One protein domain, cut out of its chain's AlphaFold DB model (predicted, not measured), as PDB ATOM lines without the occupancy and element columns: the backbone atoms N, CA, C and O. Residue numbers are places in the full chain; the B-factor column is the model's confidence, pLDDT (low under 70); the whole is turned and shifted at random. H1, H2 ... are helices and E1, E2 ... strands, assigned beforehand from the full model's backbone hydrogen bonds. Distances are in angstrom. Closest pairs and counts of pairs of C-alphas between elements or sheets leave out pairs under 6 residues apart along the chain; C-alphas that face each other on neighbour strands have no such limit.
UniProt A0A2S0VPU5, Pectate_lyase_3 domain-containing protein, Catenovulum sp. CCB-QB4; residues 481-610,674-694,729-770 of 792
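This is residues 481 to 610, 674 to 694 and 729 to 770 of the 792 residues of the protein "Pectate_lyase_3 domain-containing protein" of Catenovulum sp. CCB-QB4 (UniProt A0A2S0VPU5). The chain is wound in stacked turns, a solenoid: E4, E5, E6, E8, E10 and E13 lie side by side in one wall, and the ends of E4 and E5 with E7, E9, E12 and E14 make a second wall. E4 and E5 each fold back and take part in both walls, while the hairpin E2 and E3 and the short helix H1 lie near the starts of E5 and E6. The printed part has 193 residues, with 14 named strands and one named helix, H1, between E5 and E6; eleven strands form a branched sheet, its neighbour pairs parallel. The class is mostly strand, and the whole is compact, with a radius of gyration of the C-alphas of 15.8 A and spans of 56 by 41 by 24 A.

E1, residues 488 to 490, is an edge strand parallel to E4, residues 503 to 524; N 490 and O 523 are 2.9 A apart, within hydrogen-bond range. Between them in the chain, E2, residues 493 to 495, and E3, residues 498 to 500, form an antiparallel hairpin, with N 493 and O 500 at 2.8 A. E4 bends by 178 degrees at residue 518. E5, residues 526 to 546, bends by 166 degrees at residue 538; N 507 of E4 and O 531 are 2.9 A apart. H1, residues 550 to 555, is not on the branched sheet; its closest C-alpha pair with E3 is Leu 555 and Asn 498, 7.3 A apart. Both its O i to N i+4 pairs are within hydrogen-bond range. E5, H1 and E6, residues 559 to 571, form a strand-helix-strand unit, two parallel neighbour strands with a helix between, its crossover right-handed. On the other side of E5 from E4 lie E6, with N 532 and O 564 at 2.9 A, and E7, residues 575 to 580, with N 545 and O 578 at 2.8 A. E8, residues 589 to 597, is parallel to E6, with N 592 and O 565 at 2.8 A. E9, residues 603 to 605, is parallel to E7, with N 604 and O 577 at 2.9 A. E10, residues 679 to 687, is parallel to E8, with N 682 and O 591 at 2.8 A. E11, residues 692 to 694, pairs with no named strand. E12, residues 733 to 737, is parallel to E9, with N 605 and O 736 at 2.8 A. The edge strands E13, residues 749 to 757, and E14, residues 764 to 767, are parallel to E10 and E12, with N 681 and O 750 at 2.8 A and N 737 and O 767 at 2.8 A.

E1 begins at C-alpha 488, (135.523, 27.285, 70.463). E6 measures 27.1 A from first to last C-alpha, and E14 ends at C-alpha 767, (142.896, 3.674, 56.024).

The C-alphas of Gly 496 and Thr 761, the two farthest apart, are 56.6 A apart. Residues 611 to 673 and 695 to 728 are not printed, with C-alpha gaps of 7.9 A and 6.8 A. The link from E12 to E13 is long; in it, residue 742 has pLDDT under 70.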
ATOM      1  N   LYS A 481     122.772  24.282  65.527       97.06
ATOM      2  CA  LYS A 481     121.841  24.071  64.420       97.06
ATOM      3  C   LYS A 481     122.612  24.082  63.105       97.06
ATOM      4  O   LYS A 481     122.250  24.782  62.153       97.06
ATOM      5  N   LYS A 482     123.736  23.364  63.084       97.44
ATOM      6  CA  LYS A 482     124.710  23.353  61.989       97.44
ATOM      7  C   LYS A 482     125.213  24.754  61.622       97.44
ATOM      8  O   LYS A 482     125.281  25.096  60.435       97.44
ATOM      9  N   THR A 483     125.555  25.566  62.623       97.81
ATOM     10  CA  THR A 483     126.183  26.868  62.382       97.81
ATOM     11  C   THR A 483     127.565  26.713  61.729       97.81
ATOM     12  O   THR A 483     128.187  25.647  61.684       97.81
ATOM     13  N   ILE A 484     128.005  27.794  61.103       94.31
ATOM     14  CA  ILE A 484     129.340  27.999  60.567       94.31
ATOM     15  C   ILE A 484     130.205  28.462  61.740       94.31
ATOM     16  O   ILE A 484     129.822  29.419  62.401       94.31
ATOM     17  N   PHE A 485     131.373  27.833  61.903       97.50
ATOM     18  CA  PHE A 485     132.360  27.934  62.996       97.50
ATOM     19  C   PHE A 485     132.291  26.796  64.010       97.50
ATOM     20  O   PHE A 485     131.242  26.236  64.296       97.50
ATOM     21  N   ALA A 486     133.467  26.427  64.523       98.62
ATOM     22  CA  ALA A 486     133.533  25.626  65.732       98.62
ATOM     23  C   ALA A 486     133.084  26.490  66.916       98.62
ATOM     24  O   ALA A 486     133.306  27.705  66.916       98.62
ATOM     25  N   SER A 487     132.494  25.865  67.931       98.81
ATOM     26  CA  SER A 487     132.005  26.586  69.108       98.81
ATOM     27  C   SER A 487     133.123  27.297  69.867       98.81
ATOM     28  O   SER A 487     132.911  28.392  70.390       98.81
ATOM     29  N   PHE A 488     134.316  26.704  69.894       98.88
ATOM     30  CA  PHE A 488     135.523  27.285  70.463       98.88
ATOM     31  C   PHE A 488     136.568  27.484  69.375       98.88
ATOM     32  O   PHE A 488     137.082  26.528  68.790       98.88
ATOM     33  N   LEU A 489     136.921  28.744  69.150       98.62
ATOM     34  CA  LEU A 489     138.035  29.133  68.303       98.62
ATOM     35  C   LEU A 489     139.231  29.419  69.215       98.62
ATOM     36  O   LEU A 489     139.371  30.531  69.726       98.62
ATOM     37  N   VAL A 490     140.080  28.409  69.430       98.62
ATOM     38  CA  VAL A 490     141.344  28.548  70.177       98.62
ATOM     39  C   VAL A 490     142.359  29.184  69.229       98.62
ATOM     40  O   VAL A 490     143.081  28.514  68.489       98.62
ATOM     41  N   GLY A 491     142.241  30.502  69.115       95.00
ATOM     42  CA  GLY A 491     142.692  31.289  67.983       95.00
ATOM     43  C   GLY A 491     144.033  31.977  68.168       95.00
ATOM     44  O   GLY A 491     144.780  31.759  69.113       95.00
ATOM     45  N   VAL A 492     144.314  32.856  67.213       95.81
ATOM     46  CA  VAL A 492     145.391  33.837  67.296       95.81
ATOM     47  C   VAL A 492     144.794  35.232  67.176       95.81
ATOM     48  O   VAL A 492     143.827  35.458  66.446       95.81
ATOM     49  N   THR A 493     145.411  36.191  67.846       95.31
ATOM     50  CA  THR A 493     145.101  37.611  67.727       95.31
ATOM     51  C   THR A 493     146.339  38.365  67.267       95.31
ATOM     52  O   THR A 493     147.454  38.046  67.673       95.31
ATOM     53  N   ARG A 494     146.166  39.382  66.421       93.75
ATOM     54  CA  ARG A 494     147.281  40.191  65.918       93.75
ATOM     55  C   ARG A 494     147.386  41.495  66.695       93.75
ATOM     56  O   ARG A 494     146.496  42.335  66.586       93.75
ATOM     57  N   LYS A 495     148.513  41.719  67.374       90.56
ATOM     58  CA  LYS A 495     148.857  43.009  67.993       90.56
ATOM     59  C   LYS A 495     150.164  43.510  67.370       90.56
ATOM     60  O   LYS A 495     151.244  42.981  67.615       90.56
ATOM     61  N   GLY A 496     150.057  44.503  66.486       88.44
ATOM     62  CA  GLY A 496     151.190  44.963  65.676       88.44
ATOM     63  C   GLY A 496     151.634  43.913  64.650       88.44
ATOM     64  O   GLY A 496     150.833  43.477  63.820       88.44
ATOM     65  N   ASN A 497     152.908  43.522  64.692       90.81
ATOM     66  CA  ASN A 497     153.486  42.495  63.813       90.81
ATOM     67  C   ASN A 497     153.590  41.114  64.475       90.81
ATOM     68  O   ASN A 497     154.166  40.211  63.879       90.81
ATOM     69  N   ASN A 498     153.025  40.956  65.674       94.88
ATOM     70  CA  ASN A 498     153.068  39.708  66.422       94.88
ATOM     71  C   ASN A 498     151.675  39.102  66.580       94.88
ATOM     72  O   ASN A 498     150.663  39.817  66.659       94.88
ATOM     73  N   LEU A 499     151.652  37.777  66.642       96.44
ATOM     74  CA  LEU A 499     150.511  36.977  67.033       96.44
ATOM     75  C   LEU A 499     150.623  36.568  68.496       96.44
ATOM     76  O   LEU A 499     151.704  36.269  68.991       96.44
ATOM     77  N   TYR A 500     149.475  36.548  69.154       97.56
ATOM     78  CA  TYR A 500     149.293  36.100  70.527       97.56
ATOM     79  C   TYR A 500     148.136  35.102  70.548       97.56
ATOM     80  O   TYR A 500     147.246  35.180  69.697       97.56
ATOM     81  N   TRP A 501     148.150  34.159  71.480       98.38
ATOM     82  CA  TRP A 501     147.193  33.052  71.536       98.38
ATOM     83  C   TRP A 501     147.066  32.511  72.968       98.38
ATOM     84  O   TRP A 501     147.863  32.911  73.823       98.38
ATOM     85  N   PRO A 502     146.084  31.631  73.243       98.62
ATOM     86  CA  PRO A 502     145.859  31.092  74.579       98.62
ATOM     87  C   PRO A 502     147.021  30.234  75.089       98.62
ATOM     88  O   PRO A 502     147.565  29.415  74.343       98.62
ATOM     89  N   LYS A 503     147.361  30.395  76.371       98.44
ATOM     90  CA  LYS A 503     148.359  29.588  77.086       98.44
ATOM     91  C   LYS A 503     147.839  29.131  78.439       98.44
ATOM     92  O   LYS A 503     147.038  29.855  79.020       98.44
ATOM     93  N   ASP A 504     148.316  27.998  78.939       97.81
ATOM     94  CA  ASP A 504     148.027  27.499  80.290       97.81
ATOM     95  C   ASP A 504     146.517  27.513  80.577       97.81
ATOM     96  O   ASP A 504     145.971  28.444  81.184       97.81
ATOM     97  N   GLY A 505     145.801  26.498  80.097       98.75
ATOM     98  CA  GLY A 505     144.380  26.432  80.405       98.75
ATOM     99  C   GLY A 505     143.708  25.091  80.218       98.75
ATOM    100  O   GLY A 505     144.221  24.181  79.572       98.75
ATOM    101  N   ILE A 506     142.514  25.001  80.800       98.88
ATOM    102  CA  ILE A 506     141.652  23.821  80.770       98.88
ATOM    103  C   ILE A 506     140.341  24.173  80.064       98.88
ATOM    104  O   ILE A 506     139.644  25.113  80.456       98.88
ATOM    105  N   ILE A 507     139.974  23.384  79.056       98.94
ATOM    106  CA  ILE A 507     138.643  23.396  78.440       98.94
ATOM    107  C   ILE A 507     138.039  22.013  78.650       98.94
ATOM    108  O   ILE A 507     138.538  21.035  78.093       98.94
ATOM    109  N   GLU A 508     136.984  21.913  79.463       98.88
ATOM    110  CA  GLU A 508     136.463  20.599  79.845       98.88
ATOM    111  C   GLU A 508     134.945  20.483  79.994       98.88
ATOM    112  O   GLU A 508     134.249  21.463  80.257       98.88
ATOM    113  N   LYS A 509     134.423  19.254  79.912       98.25
ATOM    114  CA  LYS A 509     133.005  18.931  80.159       98.25
ATOM    115  C   LYS A 509     132.082  19.718  79.234       98.25
ATOM    116  O   LYS A 509     131.188  20.439  79.680       98.25
ATOM    117  N   ILE A 510     132.344  19.615  77.937       98.94
ATOM    118  CA  ILE A 510     131.575  20.308  76.906       98.94
ATOM    119  C   ILE A 510     130.841  19.273  76.069       98.94
ATOM    120  O   ILE A 510     131.462  18.355  75.545       98.94
ATOM    121  N   THR A 511     129.535  19.457  75.904       98.88
ATOM    122  CA  THR A 511     128.737  18.677  74.954       98.88
ATOM    123  C   THR A 511     128.178  19.603  73.888       98.88
ATOM    124  O   THR A 511     127.592  20.627  74.236       98.88
ATOM    125  N   GLN A 512     128.307  19.248  72.613       98.88
ATOM    126  CA  GLN A 512     127.658  19.941  71.503       98.88
ATOM    127  C   GLN A 512     126.801  18.976  70.697       98.88
ATOM    128  O   GLN A 512     127.280  17.916  70.304       98.88
ATOM    129  N   THR A 513     125.564  19.373  70.413       98.69
ATOM    130  CA  THR A 513     124.661  18.635  69.524       98.69
ATOM    131  C   THR A 513     124.483  19.358  68.201       98.69
ATOM    132  O   THR A 513     124.494  20.588  68.184       98.69
ATOM    133  N   ASP A 514     124.230  18.605  67.134       97.88
ATOM    134  CA  ASP A 514     123.889  19.115  65.802       97.88
ATOM    135  C   ASP A 514     124.942  20.053  65.160       97.88
ATOM    136  O   ASP A 514     124.631  21.110  64.593       97.88
ATOM    137  N   ALA A 515     126.224  19.690  65.258       98.44
ATOM    138  CA  ALA A 515     127.310  20.460  64.659       98.44
ATOM    139  C   ALA A 515     127.421  20.239  63.140       98.44
ATOM    140  O   ALA A 515     127.321  19.120  62.618       98.44
ATOM    141  N   LEU A 516     127.738  21.301  62.392       98.19
ATOM    142  CA  LEU A 516     127.984  21.176  60.956       98.19
ATOM    143  C   LEU A 516     129.262  20.365  60.689       98.19
ATOM    144  O   LEU A 516     130.302  20.582  61.303       98.19
ATOM    145  N   PHE A 517     129.229  19.499  59.670       96.94
ATOM    146  CA  PHE A 517     130.335  18.614  59.279       96.94
ATOM    147  C   PHE A 517     131.702  19.292  59.045       96.94
ATOM    148  O   PHE A 517     132.720  18.610  58.990       96.94
ATOM    149  N   GLY A 518     131.743  20.599  58.782       93.81
ATOM    150  CA  GLY A 518     132.987  21.353  58.576       93.81
ATOM    151  C   GLY A 518     133.607  21.907  59.862       93.81
ATOM    152  O   GLY A 518     134.693  22.478  59.795       93.81
ATOM    153  N   TYR A 519     132.911  21.770  60.989       98.00
ATOM    154  CA  TYR A 519     133.211  22.409  62.268       98.00
ATOM    155  C   TYR A 519     133.030  21.401  63.411       98.00
ATOM    156  O   TYR A 519     133.316  20.223  63.211       98.00
ATOM    157  N   GLY A 520     132.614  21.845  64.597       97.69
ATOM    158  CA  GLY A 520     132.421  21.006  65.779       97.69
ATOM    159  C   GLY A 520     132.676  21.774  67.071       97.69
ATOM    160  O   GLY A 520     132.429  22.981  67.125       97.69
ATOM    161  N   VAL A 521     133.185  21.089  68.097       98.81
ATOM    162  CA  VAL A 521     133.367  21.683  69.432       98.81
ATOM    163  C   VAL A 521     134.559  22.630  69.445       98.81
ATOM    164  O   VAL A 521     134.393  23.835  69.636       98.81
ATOM    165  N   ILE A 522     135.756  22.099  69.204       98.94
ATOM    166  CA  ILE A 522     137.015  22.839  69.280       98.94
ATOM    167  C   ILE A 522     137.652  22.918  67.900       98.94
ATOM    168  O   ILE A 522     137.829  21.896  67.238       98.94
ATOM    169  N   GLN A 523     138.097  24.114  67.512       98.81
ATOM    170  CA  GLN A 523     139.148  24.273  66.513       98.81
ATOM    171  C   GLN A 523     140.342  25.021  67.107       98.81
ATOM    172  O   GLN A 523     140.191  26.136  67.611       98.81
ATOM    173  N   THR A 524     141.535  24.434  66.997       98.75
ATOM    174  CA  THR A 524     142.776  25.058  67.469       98.75
ATOM    175  C   THR A 524     143.613  25.615  66.325       98.75
ATOM    176  O   THR A 524     143.888  24.925  65.344       98.75
ATOM    177  N   TYR A 525     144.077  26.849  66.494       98.31
ATOM    178  CA  TYR A 525     144.963  27.558  65.576       98.31
ATOM    179  C   TYR A 525     146.306  27.872  66.241       98.31
ATOM    180  O   TYR A 525     147.360  27.521  65.714       98.31
ATOM    181  N   GLY A 526     146.263  28.525  67.405       98.38
ATOM    182  CA  GLY A 526     147.419  28.817  68.245       98.38
ATOM    183  C   GLY A 526     147.100  28.443  69.684       98.38
ATOM    184  O   GLY A 526     146.044  28.820  70.178       98.38
ATOM    185  N   ALA A 527     147.965  27.665  70.326       98.56
ATOM    186  CA  ALA A 527     147.775  27.211  71.700       98.56
ATOM    187  C   ALA A 527     149.103  26.706  72.278       98.56
ATOM    188  O   ALA A 527     149.836  26.012  71.575       98.56
ATOM    189  N   ASP A 528     149.388  27.018  73.540       97.69
ATOM    190  CA  ASP A 528     150.490  26.401  74.290       97.69
ATOM    191  C   ASP A 528     149.967  25.847  75.613       97.69
ATOM    192  O   ASP A 528     149.274  26.565  76.329       97.69
ATOM    193  N   ASN A 529     150.333  24.613  75.962       97.00
ATOM    194  CA  ASN A 529     150.041  24.038  77.278       97.00
ATOM    195  C   ASN A 529     148.540  24.075  77.630       97.00
ATOM    196  O   ASN A 529     148.113  24.738  78.577       97.00
ATOM    197  N   ILE A 530     147.721  23.404  76.814       98.81
ATOM    198  CA  ILE A 530     146.264  23.357  76.992       98.81
ATOM    199  C   ILE A 530     145.808  21.916  77.213       98.81
ATOM    200  O   ILE A 530     146.177  21.022  76.446       98.81
ATOM    201  N   LEU A 531     144.950  21.728  78.215       98.81
ATOM    202  CA  LEU A 531     144.234  20.487  78.481       98.81
ATOM    203  C   LEU A 531     142.795  20.567  77.953       98.81
ATOM    204  O   LEU A 531     142.007  21.420  78.366       98.81
ATOM    205  N   PHE A 532     142.436  19.625  77.083       98.94
ATOM    206  CA  PHE A 532     141.071  19.396  76.614       98.94
ATOM    207  C   PHE A 532     140.506  18.126  77.249       98.94
ATOM    208  O   PHE A 532     141.017  17.046  76.984       98.94
ATOM    209  N   ARG A 533     139.453  18.201  78.068       98.88
ATOM    210  CA  ARG A 533     138.970  17.012  78.797       98.88
ATOM    211  C   ARG A 533     137.462  16.827  78.761       98.88
ATOM    212  O   ARG A 533     136.721  17.785  78.914       98.88
ATOM    213  N   ASP A 534     136.985  15.598  78.611       98.56
ATOM    214  CA  ASP A 534     135.550  15.277  78.619       98.56
ATOM    215  C   ASP A 534     134.767  16.113  77.581       98.56
ATOM    216  O   ASP A 534     133.840  16.858  77.915       98.56
ATOM    217  N   LEU A 535     135.186  16.038  76.315       98.94
ATOM    218  CA  LEU A 535     134.531  16.735  75.205       98.94
ATOM    219  C   LEU A 535     133.694  15.752  74.388       98.94
ATOM    220  O   LEU A 535     134.200  14.710  73.984       98.94
ATOM    221  N   ASP A 536     132.442  16.101  74.104       98.88
ATOM    222  CA  ASP A 536     131.499  15.269  73.354       98.88
ATOM    223  C   ASP A 536     130.822  16.080  72.242       98.88
ATOM    224  O   ASP A 536     130.192  17.108  72.502       98.88
ATOM    225  N   GLY A 537     130.988  15.649  70.994       98.81
ATOM    226  CA  GLY A 537     130.443  16.320  69.816       98.81
ATOM    227  C   GLY A 537     129.580  15.390  68.971       98.81
ATOM    228  O   GLY A 537     130.045  14.339  68.533       98.81
ATOM    229  N   GLU A 538     128.348  15.809  68.688       98.81
ATOM    230  CA  GLU A 538     127.490  15.202  67.670       98.81
ATOM    231  C   GLU A 538     127.612  15.967  66.348       98.81
ATOM    232  O   GLU A 538     127.348  17.173  66.274       98.81
ATOM    233  N   GLY A 539     128.011  15.262  65.292       98.38
ATOM    234  CA  GLY A 539     128.379  15.870  64.022       98.38
ATOM    235  C   GLY A 539     129.762  16.537  64.053       98.38
ATOM    236  O   GLY A 539     130.440  16.620  65.073       98.38
ATOM    237  N   GLY A 540     130.219  17.024  62.895       98.44
ATOM    238  CA  GLY A 540     131.512  17.715  62.797       98.44
ATOM    239  C   GLY A 540     132.725  16.889  63.259       98.44
ATOM    240  O   GLY A 540     132.839  15.706  62.941       98.44
ATOM    241  N   ILE A 541     133.655  17.556  63.941       98.88
ATOM    242  CA  ILE A 541     134.833  16.996  64.610       98.88
ATOM    243  C   ILE A 541     134.901  17.579  66.022       98.88
ATOM    244  O   ILE A 541     134.862  18.800  66.182       98.88
ATOM    245  N   THR A 542     135.062  16.741  67.042       98.94
ATOM    246  CA  THR A 542     135.079  17.205  68.439       98.94
ATOM    247  C   THR A 542     136.331  18.024  68.753       98.94
ATOM    248  O   THR A 542     136.221  19.194  69.117       98.94
ATOM    249  N   LEU A 543     137.521  17.452  68.549       98.94
ATOM    250  CA  LEU A 543     138.803  18.141  68.696       98.94
ATOM    251  C   LEU A 543     139.500  18.262  67.336       98.94
ATOM    252  O   LEU A 543     140.174  17.341  66.871       98.94
ATOM    253  N   ARG A 544     139.310  19.412  66.680       98.88
ATOM    254  CA  ARG A 544     139.866  19.707  65.357       98.88
ATOM    255  C   ARG A 544     141.152  20.526  65.475       98.88
ATOM    256  O   ARG A 544     141.118  21.756  65.556       98.88
ATOM    257  N   MET A 545     142.295  19.853  65.424       98.81
ATOM    258  CA  MET A 545     143.614  20.490  65.425       98.81
ATOM    259  C   MET A 545     144.032  20.867  64.005       98.81
ATOM    260  O   MET A 545     144.954  20.295  63.422       98.81
ATOM    261  N   GLU A 546     143.298  21.826  63.435       97.81
ATOM    262  CA  GLU A 546     143.480  22.288  62.060       97.81
ATOM    263  C   GLU A 546     143.992  23.734  62.004       97.81
ATOM    264  O   GLU A 546     143.223  24.699  62.068       97.81
ATOM    265  N   THR A 547     145.316  23.873  61.890       96.88
ATOM    266  CA  THR A 547     146.057  25.130  62.079       96.88
ATOM    267  C   THR A 547     146.194  25.929  60.781       96.88
ATOM    268  O   THR A 547     147.282  26.059  60.219       96.88
ATOM    269  N   ASP A 548     145.073  26.463  60.286       92.19
ATOM    270  CA  ASP A 548     144.950  27.001  58.920       92.19
ATOM    271  C   ASP A 548     144.665  28.512  58.812       92.19
ATOM    272  O   ASP A 548     144.375  29.028  57.722       92.19
ATOM    273  N   ASN A 549     144.774  29.260  59.916       89.88
ATOM    274  CA  ASN A 549     144.456  30.686  59.917       89.88
ATOM    275  C   ASN A 549     145.429  31.482  59.032       89.88
ATOM    276  O   ASN A 549     146.645  31.448  59.214       89.88
ATOM    277  N   LEU A 550     144.889  32.268  58.096       85.81
ATOM    278  CA  LEU A 550     145.679  33.026  57.125       85.81
ATOM    279  C   LEU A 550     146.714  33.957  57.780       85.81
ATOM    280  O   LEU A 550     147.822  34.077  57.267       85.81
ATOM    281  N   VAL A 551     146.392  34.577  58.921       89.56
ATOM    282  CA  VAL A 551     147.326  35.509  59.572       89.56
ATOM    283  C   VAL A 551     148.577  34.800  60.103       89.56
ATOM    284  O   VAL A 551     149.659  35.388  60.111       89.56
ATOM    285  N   MET A 552     148.453  33.525  60.486       92.31
ATOM    286  CA  MET A 552     149.576  32.694  60.929       92.31
ATOM    287  C   MET A 552     150.538  32.416  59.787       92.31
ATOM    288  O   MET A 552     151.751  32.461  59.968       92.31
ATOM    289  N   LYS A 553     149.998  32.209  58.584       86.75
ATOM    290  CA  LYS A 553     150.796  32.058  57.372       86.75
ATOM    291  C   LYS A 553     151.568  33.327  57.035       86.75
ATOM    292  O   LYS A 553     152.755  33.259  56.732       86.75
ATOM    293  N   ASP A 554     150.883  34.469  57.081       86.44
ATOM    294  CA  ASP A 554     151.451  35.760  56.691       86.44
ATOM    295  C   ASP A 554     152.580  36.193  57.640       86.44
ATOM    296  O   ASP A 554     153.586  36.740  57.192       86.44
ATOM    297  N   LEU A 555     152.425  35.928  58.943       89.50
ATOM    298  CA  LEU A 555     153.407  36.294  59.970       89.50
ATOM    299  C   LEU A 555     154.373  35.161  60.337       89.50
ATOM    300  O   LEU A 555     155.345  35.417  61.040       89.50
ATOM    301  N   LYS A 556     154.136  33.937  59.850       89.81
ATOM    302  CA  LYS A 556     154.906  32.724  60.183       89.81
ATOM    303  C   LYS A 556     154.991  32.484  61.699       89.81
ATOM    304  O   LYS A 556     156.039  32.125  62.223       89.81
ATOM    305  N   GLN A 557     153.882  32.719  62.395       94.00
ATOM    306  CA  GLN A 557     153.744  32.620  63.851       94.00
ATOM    307  C   GLN A 557     152.467  31.843  64.202       94.00
ATOM    308  O   GLN A 557     151.520  31.833  63.418       94.00
ATOM    309  N   GLY A 558     152.416  31.228  65.386       95.50
ATOM    310  CA  GLY A 558     151.270  30.442  65.864       95.50
ATOM    311  C   GLY A 558     151.550  28.939  65.858       95.50
ATOM    312  O   GLY A 558     152.685  28.522  66.076       95.50
ATOM    313  N   GLY A 559     150.523  28.125  65.612       97.75
ATOM    314  CA  GLY A 559     150.598  26.670  65.748       97.75
ATOM    315  C   GLY A 559     150.374  26.246  67.196       97.75
ATOM    316  O   GLY A 559     150.318  27.095  68.095       97.75
ATOM    317  N   ILE A 560     150.238  24.945  67.415       98.38
ATOM    318  CA  ILE A 560     149.914  24.380  68.727       98.38
ATOM    319  C   ILE A 560     151.074  23.557  69.279       98.38
ATOM    320  O   ILE A 560     151.748  22.880  68.506       98.38
ATOM    321  N   ARG A 561     151.330  23.639  70.587       96.12
ATOM    322  CA  ARG A 561     152.415  22.925  71.286       96.12
ATOM    323  C   ARG A 561     151.953  22.488  72.673       96.12
ATOM    324  O   ARG A 561     151.187  23.207  73.315       96.12
ATOM    325  N   ASN A 562     152.469  21.354  73.147       89.38
ATOM    326  CA  ASN A 562     152.189  20.812  74.481       89.38
ATOM    327  C   ASN A 562     150.680  20.687  74.724       89.38
ATOM    328  O   ASN A 562     150.129  21.265  75.661       89.38
ATOM    329  N   ILE A 563     149.995  20.012  73.804       98.38
ATOM    330  CA  ILE A 563     148.547  19.832  73.878       98.38
ATOM    331  C   ILE A 563     148.243  18.469  74.474       98.38
ATOM    332  O   ILE A 563     148.757  17.454  74.007       98.38
ATOM    333  N   TYR A 564     147.360  18.462  75.465       98.38
ATOM    334  CA  TYR A 564     146.910  17.254  76.136       98.38
ATOM    335  C   TYR A 564     145.402  17.135  76.000       98.38
ATOM    336  O   TYR A 564     144.676  18.129  76.094       98.38
ATOM    337  N   ALA A 565     144.918  15.919  75.782       98.81
ATOM    338  CA  ALA A 565     143.494  15.666  75.730       98.81
ATOM    339  C   ALA A 565     143.098  14.351  76.403       98.81
ATOM    340  O   ALA A 565     143.778  13.339  76.249       98.81
ATOM    341  N   GLU A 566     141.971  14.359  77.110       98.50
ATOM    342  CA  GLU A 566     141.414  13.187  77.785       98.50
ATOM    343  C   GLU A 566     139.915  13.039  77.497       98.50
ATOM    344  O   GLU A 566     139.168  14.012  77.564       98.50
ATOM    345  N   ASN A 567     139.451  11.821  77.212       98.19
ATOM    346  CA  ASN A 567     138.030  11.510  77.003       98.19
ATOM    347  C   ASN A 567     137.369  12.364  75.903       98.19
ATOM    348  O   ASN A 567     136.450  13.148  76.161       98.19
ATOM    349  N   ILE A 568     137.828  12.198  74.662       98.94
ATOM    350  CA  ILE A 568     137.295  12.915  73.497       98.94
ATOM    351  C   ILE A 568     136.332  12.016  72.728       98.94
ATOM    352  O   ILE A 568     136.716  10.945  72.250       98.94
ATOM    353  N   LYS A 569     135.081  12.464  72.596       98.94
ATOM    354  CA  LYS A 569     133.981  11.679  72.038       98.94
ATOM    355  C   LYS A 569     133.387  12.293  70.786       98.94
ATOM    356  O   LYS A 569     133.202  13.505  70.717       98.94
ATOM    357  N   CYS A 570     133.054  11.452  69.817       98.88
ATOM    358  CA  CYS A 570     132.299  11.818  68.625       98.88
ATOM    359  C   CYS A 570     131.071  10.921  68.479       98.88
ATOM    360  O   CYS A 570     131.178   9.703  68.639       98.88
ATOM    361  N   THR A 571     129.942  11.517  68.096       98.88
ATOM    362  CA  THR A 571     128.730  10.814  67.661       98.88
ATOM    363  C   THR A 571     128.328  11.287  66.264       98.88
ATOM    364  O   THR A 571     128.290  12.489  66.018       98.88
ATOM    365  N   ASP A 572     128.063  10.367  65.330       98.69
ATOM    366  CA  ASP A 572     127.557  10.666  63.973       98.69
ATOM    367  C   ASP A 572     128.342  11.777  63.216       98.69
ATOM    368  O   ASP A 572     127.818  12.527  62.395       98.69
ATOM    369  N   GLY A 573     129.645  11.899  63.494       98.69
ATOM    370  CA  GLY A 573     130.535  12.933  62.956       98.69
ATOM    371  C   GLY A 573     131.592  12.407  61.981       98.69
ATOM    372  O   GLY A 573     131.504  11.300  61.452       98.69
ATOM    373  N   LEU A 574     132.605  13.232  61.698       98.81
ATOM    374  CA  LEU A 574     133.764  12.854  60.881       98.81
ATOM    375  C   LEU A 574     134.783  12.083  61.721       98.81
ATOM    376  O   LEU A 574     135.235  11.020  61.297       98.81
ATOM    377  N   ALA A 575     135.165  12.653  62.867       98.88
ATOM    378  CA  ALA A 575     136.139  12.090  63.795       98.88
ATOM    379  C   ALA A 575     136.022  12.719  65.188       98.88
ATOM    380  O   ALA A 575     135.591  13.863  65.316       98.88
ATOM    381  N   ALA A 576     136.462  11.998  66.219       98.88
ATOM    382  CA  ALA A 576     136.631  12.573  67.553       98.88
ATOM    383  C   ALA A 576     137.856  13.494  67.594       98.88
ATOM    384  O   ALA A 576     137.761  14.627  68.061       98.88
ATOM    385  N   VAL A 577     138.978  13.037  67.034       98.94
ATOM    386  CA  VAL A 577     140.238  13.786  66.996       98.94
ATOM    387  C   VAL A 577     140.720  13.903  65.558       98.94
ATOM    388  O   VAL A 577     140.717  12.921  64.811       98.94
ATOM    389  N   MET A 578     141.150  15.102  65.165       98.88
ATOM    390  CA  MET A 578     141.725  15.339  63.846       98.88
ATOM    391  C   MET A 578     142.993  16.186  63.909       98.88
ATOM    392  O   MET A 578     142.997  17.236  64.544       98.88
ATOM    393  N   PHE A 579     144.024  15.745  63.187       98.81
ATOM    394  CA  PHE A 579     145.275  16.456  62.946       98.81
ATOM    395  C   PHE A 579     145.280  16.992  61.516       98.81
ATOM    396  O   PHE A 579     145.137  16.232  60.557       98.81
ATOM    397  N   GLY A 580     145.445  18.303  61.364       97.88
ATOM    398  CA  GLY A 580     145.539  18.960  60.066       97.88
ATOM    399  C   GLY A 580     146.503  20.138  60.137       97.88
ATOM    400  O   GLY A 580     146.067  21.268  60.350       97.88
ATOM    401  N   PRO A 581     147.813  19.936  59.944       96.94
ATOM    402  CA  PRO A 581     148.784  20.996  60.207       96.94
ATOM    403  C   PRO A 581     148.773  22.100  59.140       96.94
ATOM    404  O   PRO A 581     149.282  23.197  59.376       96.94
ATOM    405  N   HIS A 582     148.190  21.834  57.961       94.56
ATOM    406  CA  HIS A 582     148.211  22.720  56.790       94.56
ATOM    407  C   HIS A 582     149.629  23.191  56.463       94.56
ATOM    408  O   HIS A 582     150.376  22.454  55.834       94.56
ATOM    409  N   PHE A 583     150.006  24.399  56.882       90.94
ATOM    410  CA  PHE A 583     151.302  25.032  56.621       90.94
ATOM    411  C   PHE A 583     152.105  25.315  57.903       90.94
ATOM    412  O   PHE A 583     153.184  25.903  57.827       90.94
ATOM    413  N   MET A 584     151.590  24.944  59.079       94.19
ATOM    414  CA  MET A 584     152.223  25.228  60.368       94.19
ATOM    415  C   MET A 584     153.083  24.077  60.859       94.19
ATOM    416  O   MET A 584     152.770  22.917  60.626       94.19
ATOM    417  N   GLN A 585     154.170  24.409  61.551       93.94
ATOM    418  CA  GLN A 585     154.953  23.442  62.314       93.94
ATOM    419  C   GLN A 585     154.423  23.458  63.746       93.94
ATOM    420  O   GLN A 585     154.533  24.477  64.432       93.94
ATOM    421  N   ASN A 586     153.788  22.369  64.143       96.44
ATOM    422  CA  ASN A 586     153.202  22.193  65.462       96.44
ATOM    423  C   ASN A 586     154.116  21.315  66.321       96.44
ATOM    424  O   ASN A 586     154.903  20.540  65.782       96.44
ATOM    425  N   GLY A 587     154.006  21.459  67.638       91.56
ATOM    426  CA  GLY A 587     154.683  20.592  68.599       91.56
ATOM    427  C   GLY A 587     153.925  19.287  68.837       91.56
ATOM    428  O   GLY A 587     152.979  18.966  68.112       91.56
ATOM    429  N   ALA A 588     154.340  18.559  69.871       87.31
ATOM    430  CA  ALA A 588     153.733  17.289  70.248       87.31
ATOM    431  C   ALA A 588     152.318  17.446  70.831       87.31
ATOM    432  O   ALA A 588     151.976  18.449  71.479       87.31
ATOM    433  N   VAL A 589     151.504  16.412  70.616       97.50
ATOM    434  CA  VAL A 589     150.158  16.265  71.170       97.50
ATOM    435  C   VAL A 589     150.022  14.886  71.807       97.50
ATOM    436  O   VAL A 589     150.392  13.880  71.204       97.50
ATOM    437  N   GLN A 590     149.422  14.831  72.993       97.00
ATOM    438  CA  GLN A 590     149.034  13.584  73.639       97.00
ATOM    439  C   GLN A 590     147.518  13.520  73.810       97.00
ATOM    440  O   GLN A 590     146.904  14.449  74.334       97.00
ATOM    441  N   VAL A 591     146.911  12.397  73.436       98.56
ATOM    442  CA  VAL A 591     145.483  12.147  73.663       98.56
ATOM    443  C   VAL A 591     145.284  10.806  74.361       98.56
ATOM    444  O   VAL A 591     145.884   9.812  73.972       98.56
ATOM    445  N   ASN A 592     144.419  10.744  75.369       97.94
ATOM    446  CA  ASN A 592     144.071   9.513  76.072       97.94
ATOM    447  C   ASN A 592     142.551   9.333  76.163       97.94
ATOM    448  O   ASN A 592     141.840  10.199  76.662       97.94
ATOM    449  N   GLY A 593     142.039   8.188  75.716       97.56
ATOM    450  CA  GLY A 593     140.609   7.892  75.759       97.56
ATOM    451  C   GLY A 593     139.861   8.594  74.630       97.56
ATOM    452  O   GLY A 593     139.289   9.668  74.807       97.56
ATOM    453  N   VAL A 594     139.846   7.962  73.459       98.88
ATOM    454  CA  VAL A 594     139.075   8.426  72.299       98.88
ATOM    455  C   VAL A 594     137.894   7.488  72.083       98.88
ATOM    456  O   VAL A 594     138.077   6.274  72.013       98.88
ATOM    457  N   GLU A 595     136.687   8.031  71.946       98.88
ATOM    458  CA  GLU A 595     135.474   7.258  71.669       98.88
ATOM    459  C   GLU A 595     134.763   7.816  70.433       98.88
ATOM    460  O   GLU A 595     134.444   8.998  70.362       98.88
ATOM    461  N   ALA A 596     134.490   6.979  69.440       98.81
ATOM    462  CA  ALA A 596     133.727   7.382  68.266       98.81
ATOM    463  C   ALA A 596     132.565   6.427  68.033       98.81
ATOM    464  O   ALA A 596     132.775   5.246  67.772       98.81
ATOM    465  N   ASN A 597     131.346   6.949  68.093       98.81
ATOM    466  CA  ASN A 597     130.109   6.199  67.939       98.81
ATOM    467  C   ASN A 597     129.418   6.631  66.648       98.81
ATOM    468  O   ASN A 597     128.841   7.709  66.563       98.81
ATOM    469  N   GLY A 598     129.509   5.804  65.608       98.50
ATOM    470  CA  GLY A 598     128.910   6.130  64.316       98.50
ATOM    471  C   GLY A 598     129.599   7.255  63.555       98.50
ATOM    472  O   GLY A 598     129.006   7.790  62.631       98.50
ATOM    473  N   CYS A 599     130.846   7.599  63.883       98.88
ATOM    474  CA  CYS A 599     131.627   8.574  63.117       98.88
ATOM    475  C   CYS A 599     132.362   7.920  61.941       98.88
ATOM    476  O   CYS A 599     132.475   6.693  61.874       98.88
ATOM    477  N   GLY A 600     132.870   8.728  61.005       98.69
ATOM    478  CA  GLY A 600     133.634   8.221  59.861       98.69
ATOM    479  C   GLY A 600     134.852   7.414  60.313       98.69
ATOM    480  O   GLY A 600     135.040   6.275  59.874       98.69
ATOM    481  N   PHE A 601     135.616   7.999  61.238       98.88
ATOM    482  CA  PHE A 601     136.763   7.407  61.927       98.88
ATOM    483  C   PHE A 601     136.782   7.863  63.394       98.88
ATOM    484  O   PHE A 601     136.087   8.814  63.748       98.88
ATOM    485  N   ALA A 602     137.575   7.229  64.261       98.81
ATOM    486  CA  ALA A 602     137.854   7.771  65.595       98.81
ATOM    487  C   ALA A 602     138.930   8.861  65.538       98.81
ATOM    488  O   ALA A 602     138.744   9.951  66.085       98.81
ATOM    489  N   VAL A 603     140.011   8.582  64.807       98.88
ATOM    490  CA  VAL A 603     141.134   9.499  64.588       98.88
ATOM    491  C   VAL A 603     141.308   9.753  63.096       98.88
ATOM    492  O   VAL A 603     141.230   8.830  62.281       98.88
ATOM    493  N   ARG A 604     141.562  11.013  62.740       98.69
ATOM    494  CA  ARG A 604     141.898  11.430  61.380       98.69
ATOM    495  C   ARG A 604     143.197  12.225  61.343       98.69
ATOM    496  O   ARG A 604     143.314  13.235  62.027       98.69
ATOM    497  N   VAL A 605     144.109  11.844  60.464       98.56
ATOM    498  CA  VAL A 605     145.368  12.549  60.226       98.56
ATOM    499  C   VAL A 605     145.426  12.951  58.756       98.56
ATOM    500  O   VAL A 605     145.367  12.111  57.857       98.56
ATOM    501  N   ASP A 606     145.471  14.257  58.502       96.44
ATOM    502  CA  ASP A 606     145.663  14.825  57.172       96.44
ATOM    503  C   ASP A 606     147.106  15.332  57.025       96.44
ATOM    504  O   ASP A 606     147.687  15.881  57.961       96.44
ATOM    505  N   THR A 607     147.669  15.235  55.820       94.31
ATOM    506  CA  THR A 607     148.995  15.791  55.522       94.31
ATOM    507  C   THR A 607     149.012  17.312  55.506       94.31
ATOM    508  O   THR A 607     148.028  17.986  55.173       94.31
ATOM    509  N   GLY A 608     150.183  17.873  55.808       94.00
ATOM    510  CA  GLY A 608     150.471  19.264  55.498       94.00
ATOM    511  C   GLY A 608     150.507  19.515  53.993       94.00
ATOM    512  O   GLY A 608     150.785  18.631  53.186       94.00
ATOM    513  N   TYR A 609     150.269  20.758  53.593       93.19
ATOM    514  CA  TYR A 609     150.395  21.183  52.206       93.19
ATOM    515  C   TYR A 609     150.691  22.679  52.105       93.19
ATOM    516  O   TYR A 609     150.334  23.482  52.966       93.19
ATOM    517  N   VAL A 610     151.322  23.074  51.000       91.62
ATOM    518  CA  VAL A 610     151.554  24.486  50.682       91.62
ATOM    519  C   VAL A 610     150.455  24.989  49.756       91.62
ATOM    520  O   VAL A 610     150.058  24.318  48.807       91.62
ATOM    521  N   GLY A 674     152.997  21.854  56.502       94.50
ATOM    522  CA  GLY A 674     152.901  21.797  57.951       94.50
ATOM    523  C   GLY A 674     153.122  20.386  58.494       94.50
ATOM    524  O   GLY A 674     152.884  19.414  57.788       94.50
ATOM    525  N   THR A 675     153.531  20.286  59.753       94.88
ATOM    526  CA  THR A 675     153.774  19.022  60.462       94.88
ATOM    527  C   THR A 675     153.326  19.134  61.916       94.88
ATOM    528  O   THR A 675     153.054  20.234  62.406       94.88
ATOM    529  N   PHE A 676     153.274  17.998  62.601       94.56
ATOM    530  CA  PHE A 676     153.345  17.910  64.057       94.56
ATOM    531  C   PHE A 676     154.684  17.276  64.447       94.56
ATOM    532  O   PHE A 676     155.299  16.585  63.633       94.56
ATOM    533  N   GLU A 677     155.154  17.514  65.666       88.38
ATOM    534  CA  GLU A 677     156.110  16.590  66.283       88.38
ATOM    535  C   GLU A 677     155.393  15.271  66.604       88.38
ATOM    536  O   GLU A 677     154.157  15.207  66.593       88.38
ATOM    537  N   THR A 678     156.164  14.217  66.881       85.88
ATOM    538  CA  THR A 678     155.618  12.900  67.225       85.88
ATOM    539  C   THR A 678     154.543  13.037  68.297       85.88
ATOM    540  O   THR A 678     154.758  13.649  69.343       85.88
ATOM    541  N   SER A 679     153.365  12.512  67.985       94.00
ATOM    542  CA  SER A 679     152.175  12.621  68.818       94.00
ATOM    543  C   SER A 679     151.643  11.231  69.139       94.00
ATOM    544  O   SER A 679     151.716  10.331  68.304       94.00
ATOM    545  N   ASP A 680     151.073  11.057  70.328       93.44
ATOM    546  CA  ASP A 680     150.606   9.757  70.808       93.44
ATOM    547  C   ASP A 680     149.128   9.803  71.197       93.44
ATOM    548  O   ASP A 680     148.669  10.700  71.910       93.44
ATOM    549  N   ILE A 681     148.375   8.800  70.749       97.81
ATOM    550  CA  ILE A 681     146.958   8.625  71.064       97.81
ATOM    551  C   ILE A 681     146.753   7.258  71.701       97.81
ATOM    552  O   ILE A 681     146.935   6.223  71.064       97.81
ATOM    553  N   TYR A 682     146.309   7.253  72.950       95.31
ATOM    554  CA  TYR A 682     146.078   6.055  73.742       95.31
ATOM    555  C   TYR A 682     144.591   5.736  73.858       95.31
ATOM    556  O   TYR A 682     143.755   6.629  74.001       95.31
ATOM    557  N   ASN A 683     144.279   4.440  73.895       94.81
ATOM    558  CA  ASN A 683     142.964   3.906  74.249       94.81
ATOM    559  C   ASN A 683     141.859   4.420  73.314       94.81
ATOM    560  O   ASN A 683     140.984   5.196  73.710       94.81
ATOM    561  N   VAL A 684     141.915   3.980  72.056       98.25
ATOM    562  CA  VAL A 684     140.985   4.400  71.000       98.25
ATOM    563  C   VAL A 684     139.889   3.358  70.818       98.25
ATOM    564  O   VAL A 684     140.173   2.200  70.538       98.25
ATOM    565  N   ASN A 685     138.628   3.767  70.915       98.38
ATOM    566  CA  ASN A 685     137.466   2.915  70.684       98.38
ATOM    567  C   ASN A 685     136.619   3.477  69.538       98.38
ATOM    568  O   ASN A 685     136.108   4.593  69.620       98.38
ATOM    569  N   ALA A 686     136.435   2.681  68.486       98.75
ATOM    570  CA  ALA A 686     135.548   2.999  67.373       98.75
ATOM    571  C   ALA A 686     134.371   2.015  67.334       98.75
ATOM    572  O   ALA A 686     134.552   0.803  67.194       98.75
ATOM    573  N   THR A 687     133.154   2.535  67.427       98.81
ATOM    574  CA  THR A 687     131.902   1.785  67.335       98.81
ATOM    575  C   THR A 687     131.214   2.125  66.024       98.81
ATOM    576  O   THR A 687     130.930   3.288  65.733       98.81
ATOM    577  N   PHE A 688     130.928   1.097  65.233       98.75
ATOM    578  CA  PHE A 688     130.247   1.240  63.955       98.75
ATOM    579  C   PHE A 688     128.862   1.875  64.111       98.75
ATOM    580  O   PHE A 688     128.068   1.477  64.964       98.75
ATOM    581  N   GLY A 689     128.545   2.803  63.216       98.50
ATOM    582  CA  GLY A 689     127.202   3.342  63.038       98.50
ATOM    583  C   GLY A 689     126.940   3.668  61.576       98.50
ATOM    584  O   GLY A 689     127.803   3.493  60.717       98.50
ATOM    585  N   THR A 690     125.716   4.098  61.282       98.25
ATOM    586  CA  THR A 690     125.256   4.321  59.906       98.25
ATOM    587  C   THR A 690     125.076   5.778  59.540       98.25
ATOM    588  O   THR A 690     124.677   6.032  58.415       98.25
ATOM    589  N   ASP A 691     125.338   6.726  60.435       98.38
ATOM    590  CA  ASP A 691     125.051   8.150  60.226       98.38
ATOM    591  C   ASP A 691     126.305   9.035  60.247       98.38
ATOM    592  O   ASP A 691     126.207  10.253  60.347       98.38
ATOM    593  N   ALA A 692     127.477   8.433  60.037       98.75
ATOM    594  CA  ALA A 692     128.754   9.123  59.950       98.75
ATOM    595  C   ALA A 692     128.741  10.236  58.906       98.75
ATOM    596  O   ALA A 692     128.272  10.054  57.776       98.75
ATOM    597  N   HIS A 693     129.380  11.353  59.240       98.75
ATOM    598  CA  HIS A 693     129.783  12.339  58.250       98.75
ATOM    599  C   HIS A 693     130.943  11.783  57.416       98.75
ATOM    600  O   HIS A 693     131.959  11.357  57.959       98.75
ATOM    601  N   LEU A 694     130.820  11.834  56.088       98.75
ATOM    602  CA  LEU A 694     131.809  11.295  55.149       98.75
ATOM    603  C   LEU A 694     132.180  12.318  54.070       98.75
ATOM    604  O   LEU A 694     131.340  13.074  53.570       98.75
ATOM    605  N   GLY A 729     126.602   8.286  56.019       98.56
ATOM    606  CA  GLY A 729     126.720   6.859  55.734       98.56
ATOM    607  C   GLY A 729     127.366   6.034  56.839       98.56
ATOM    608  O   GLY A 729     127.574   6.523  57.943       98.56
ATOM    609  N   PRO A 730     127.670   4.758  56.555       98.69
ATOM    610  CA  PRO A 730     128.364   3.890  57.495       98.69
ATOM    611  C   PRO A 730     129.757   4.391  57.888       98.69
ATOM    612  O   PRO A 730     130.469   4.954  57.057       98.69
ATOM    613  N   SER A 731     130.168   4.126  59.129       98.88
ATOM    614  CA  SER A 731     131.557   4.285  59.577       98.88
ATOM    615  C   SER A 731     132.521   3.509  58.668       98.88
ATOM    616  O   SER A 731     132.210   2.394  58.237       98.88
ATOM    617  N   LEU A 732     133.700   4.074  58.391       98.44
ATOM    618  CA  LEU A 732     134.661   3.504  57.436       98.44
ATOM    619  C   LEU A 732     135.755   2.666  58.102       98.44
ATOM    620  O   LEU A 732     136.081   1.590  57.598       98.44
ATOM    621  N   GLY A 733     136.295   3.129  59.229       97.50
ATOM    622  CA  GLY A 733     137.339   2.420  59.970       97.50
ATOM    623  C   GLY A 733     137.616   3.039  61.335       97.50
ATOM    624  O   GLY A 733     136.886   3.933  61.764       97.50
ATOM    625  N   GLY A 734     138.652   2.561  62.023       97.88
ATOM    626  CA  GLY A 734     139.097   3.131  63.296       97.88
ATOM    627  C   GLY A 734     139.923   4.403  63.101       97.88
ATOM    628  O   GLY A 734     139.679   5.411  63.762       97.88
ATOM    629  N   VAL A 735     140.859   4.376  62.151       98.69
ATOM    630  CA  VAL A 735     141.788   5.481  61.872       98.69
ATOM    631  C   VAL A 735     141.839   5.750  60.371       98.69
ATOM    632  O   VAL A 735     141.811   4.816  59.571       98.69
ATOM    633  N   ILE A 736     141.922   7.019  59.981       98.62
ATOM    634  CA  ILE A 736     142.408   7.404  58.654       98.62
ATOM    635  C   ILE A 736     143.681   8.219  58.818       98.62
ATOM    636  O   ILE A 736     143.676   9.224  59.527       98.62
ATOM    637  N   ASP A 737     144.743   7.794  58.151       97.56
ATOM    638  CA  ASP A 737     146.041   8.438  58.203       97.56
ATOM    639  C   ASP A 737     146.578   8.684  56.797       97.56
ATOM    640  O   ASP A 737     146.958   7.775  56.066       97.56
ATOM    641  N   LYS A 738     146.562   9.947  56.383       94.25
ATOM    642  CA  LYS A 738     147.036  10.350  55.062       94.25
ATOM    643  C   LYS A 738     148.531  10.667  55.045       94.25
ATOM    644  O   LYS A 738     148.987  11.142  54.003       94.25
ATOM    645  N   THR A 739     149.277  10.436  56.124       88.75
ATOM    646  CA  THR A 739     150.745  10.550  56.163       88.75
ATOM    647  C   THR A 739     151.413   9.406  55.380       88.75
ATOM    648  O   THR A 739     150.769   8.420  55.001       88.75
ATOM    649  N   VAL A 740     152.667   9.592  54.970       83.94
ATOM    650  CA  VAL A 740     153.445   8.626  54.176       83.94
ATOM    651  C   VAL A 740     154.844   8.473  54.764       83.94
ATOM    652  O   VAL A 740     155.728   9.280  54.455       83.94
ATOM    653  N   ASP A 741     155.069   7.369  55.477       74.44
ATOM    654  CA  ASP A 741     156.364   7.027  56.064       74.44
ATOM    655  C   ASP A 741     157.546   7.300  55.120       74.44
ATOM    656  O   ASP A 741     157.601   6.852  53.967       74.44
ATOM    657  N   GLY A 742     158.536   8.031  55.632       67.75
ATOM    658  CA  GLY A 742     159.767   8.348  54.906       67.75
ATOM    659  C   GLY A 742     159.631   9.453  53.851       67.75
ATOM    660  O   GLY A 742     160.602   9.739  53.140       67.75
ATOM    661  N   LYS A 743     158.470  10.107  53.740       77.25
ATOM    662  CA  LYS A 743     158.291  11.298  52.907       77.25
ATOM    663  C   LYS A 743     158.763  12.560  53.635       77.25
ATOM    664  O   LYS A 743     158.676  12.692  54.848       77.25
ATOM    665  N   SER A 744     159.298  13.523  52.885       75.75
ATOM    666  CA  SER A 744     159.670  14.822  53.457       75.75
ATOM    667  C   SER A 744     158.435  15.582  53.945       75.75
ATOM    668  O   SER A 744     157.454  15.668  53.211       75.75
ATOM    669  N   TYR A 745     158.538  16.203  55.126       80.44
ATOM    670  CA  TYR A 745     157.443  16.924  55.799       80.44
ATOM    671  C   TYR A 745     156.256  16.040  56.196       80.44
ATOM    672  O   TYR A 745     155.131  16.527  56.305       80.44
ATOM    673  N   ASP A 746     156.525  14.756  56.398       85.62
ATOM    674  CA  ASP A 746     155.608  13.848  57.063       85.62
ATOM    675  C   ASP A 746     155.775  13.915  58.586       85.62
ATOM    676  O   ASP A 746     156.736  14.520  59.078       85.62
ATOM    677  N   PHE A 747     154.822  13.359  59.329       90.00
ATOM    678  CA  PHE A 747     154.844  13.348  60.790       90.00
ATOM    679  C   PHE A 747     154.100  12.139  61.343       90.00
ATOM    680  O   PHE A 747     153.159  11.655  60.722       90.00
ATOM    681  N   ASP A 748     154.484  11.722  62.547       88.62
ATOM    682  CA  ASP A 748     153.989  10.486  63.142       88.62
ATOM    683  C   ASP A 748     152.899  10.766  64.181       88.62
ATOM    684  O   ASP A 748     153.091  11.544  65.126       88.62
ATOM    685  N   VAL A 749     151.761  10.087  64.028       94.50
ATOM    686  CA  VAL A 749     150.702  10.010  65.039       94.50
ATOM    687  C   VAL A 749     150.539   8.552  65.454       94.50
ATOM    688  O   VAL A 749     149.877   7.755  64.791       94.50
ATOM    689  N   ASN A 750     151.150   8.193  66.576       90.81
ATOM    690  CA  ASN A 750     151.159   6.826  67.074       90.81
ATOM    691  C   ASN A 750     149.824   6.488  67.739       90.81
ATOM    692  O   ASN A 750     149.371   7.180  68.653       90.81
ATOM    693  N   ILE A 751     149.206   5.389  67.310       94.38
ATOM    694  CA  ILE A 751     147.935   4.910  67.859       94.38
ATOM    695  C   ILE A 751     148.176   3.682  68.735       94.38
ATOM    696  O   ILE A 751     148.628   2.641  68.259       94.38
ATOM    697  N   HIS A 752     147.788   3.778  70.003       89.44
ATOM    698  CA  HIS A 752     147.931   2.724  71.002       89.44
ATOM    699  C   HIS A 752     146.559   2.196  71.429       89.44
ATOM    700  O   HIS A 752     145.639   2.961  71.721       89.44
ATOM    701  N   ASN A 753     146.424   0.869  71.526       90.44
ATOM    702  CA  ASN A 753     145.214   0.187  72.005       90.44
ATOM    703  C   ASN A 753     143.928   0.558  71.234       90.44
ATOM    704  O   ASN A 753     142.917   0.916  71.842       90.44
ATOM    705  N   LEU A 754     143.958   0.472  69.900       95.12
ATOM    706  CA  LEU A 754     142.765   0.636  69.064       95.12
ATOM    707  C   LEU A 754     141.845  -0.589  69.157       95.12
ATOM    708  O   LEU A 754     142.226  -1.692  68.770       95.12
ATOM    709  N   ASN A 755     140.600  -0.371  69.576       93.69
ATOM    710  CA  ASN A 755     139.527  -1.357  69.551       93.69
ATOM    711  C   ASN A 755     138.413  -0.914  68.603       93.69
ATOM    712  O   ASN A 755     137.971   0.235  68.618       93.69
ATOM    713  N   MET A 756     137.910  -1.859  67.810       98.00
ATOM    714  CA  MET A 756     136.781  -1.640  66.910       98.00
ATOM    715  C   MET A 756     135.632  -2.582  67.254       98.00
ATOM    716  O   MET A 756     135.847  -3.777  67.461       98.00
ATOM    717  N   SER A 757     134.405  -2.061  67.283       97.50
ATOM    718  CA  SER A 757     133.208  -2.841  67.603       97.50
ATOM    719  C   SER A 757     132.075  -2.605  66.602       97.50
ATOM    720  O   SER A 757     131.881  -1.503  66.094       97.50
ATOM    721  N   GLY A 758     131.338  -3.668  66.269       98.00
ATOM    722  CA  GLY A 758     130.168  -3.604  65.383       98.00
ATOM    723  C   GLY A 758     130.451  -3.431  63.884       98.00
ATOM    724  O   GLY A 758     129.501  -3.421  63.105       98.00
ATOM    725  N   TYR A 759     131.715  -3.312  63.460       98.00
ATOM    726  CA  TYR A 759     132.069  -3.165  62.043       98.00
ATOM    727  C   TYR A 759     131.779  -4.447  61.238       98.00
ATOM    728  O   TYR A 759     131.912  -5.556  61.770       98.00
ATOM    729  N   PRO A 760     131.393  -4.327  59.951       94.88
ATOM    730  CA  PRO A 760     131.185  -5.478  59.074       94.88
ATOM    731  C   PRO A 760     132.495  -6.244  58.835       94.88
ATOM    732  O   PRO A 760     133.584  -5.713  59.008       94.88
ATOM    733  N   THR A 761     132.404  -7.506  58.417       92.94
ATOM    734  CA  THR A 761     133.580  -8.294  58.015       92.94
ATOM    735  C   THR A 761     133.544  -8.529  56.502       92.94
ATOM    736  O   THR A 761     132.585  -9.150  56.035       92.94
ATOM    737  N   PRO A 762     134.568  -8.102  55.736       94.06
ATOM    738  CA  PRO A 762     135.777  -7.376  56.166       94.06
ATOM    739  C   PRO A 762     135.531  -5.877  56.455       94.06
ATOM    740  O   PRO A 762     134.556  -5.300  55.975       94.06
ATOM    741  N   SER A 763     136.443  -5.240  57.200       93.75
ATOM    742  CA  SER A 763     136.466  -3.790  57.479       93.75
ATOM    743  C   SER A 763     137.889  -3.234  57.466       93.75
ATOM    744  O   SER A 763     138.847  -3.980  57.675       93.75
ATOM    745  N   HIS A 764     138.021  -1.916  57.297       96.69
ATOM    746  CA  HIS A 764     139.300  -1.220  57.453       96.69
ATOM    747  C   HIS A 764     139.579  -0.944  58.924       96.69
ATOM    748  O   HIS A 764     138.750  -0.338  59.597       96.69
ATOM    749  N   VAL A 765     140.748  -1.350  59.416       95.44
ATOM    750  CA  VAL A 765     141.220  -0.922  60.743       95.44
ATOM    751  C   VAL A 765     141.791   0.487  60.648       95.44
ATOM    752  O   VAL A 765     141.278   1.418  61.271       95.44
ATOM    753  N   THR A 766     142.774   0.631  59.763       96.81
ATOM    754  CA  THR A 766     143.375   1.900  59.366       96.81
ATOM    755  C   THR A 766     143.215   2.054  57.861       96.81
ATOM    756  O   THR A 766     143.401   1.090  57.120       96.81
ATOM    757  N   VAL A 767     142.848   3.254  57.423       97.25
ATOM    758  CA  VAL A 767     142.896   3.674  56.024       97.25
ATOM    759  C   VAL A 767     144.100   4.586  55.851       97.25
ATOM    760  O   VAL A 767     144.147   5.650  56.456       97.25
ATOM    761  N   ASP A 768     145.041   4.183  55.013       94.50
ATOM    762  CA  ASP A 768     146.269   4.918  54.716       94.50
ATOM    763  C   ASP A 768     146.460   5.157  53.208       94.50
ATOM    764  O   ASP A 768     145.594   4.844  52.383       94.50
ATOM    765  N   ASN A 769     147.615   5.699  52.819       89.38
ATOM    766  CA  ASN A 769     147.943   5.923  51.408       89.38
ATOM    767  C   ASN A 769     148.186   4.645  50.588       89.38
ATOM    768  O   ASN A 769     148.214   4.714  49.359       89.38
ATOM    769  N   ASN A 770     148.352   3.491  51.236       91.62
ATOM    770  CA  ASN A 770     148.516   2.194  50.577       91.62
ATOM    771  C   ASN A 770     147.197   1.416  50.489       91.62
ATOM    772  O   ASN A 770     147.112   0.406  49.785       91.62
TER     773      ASN A 770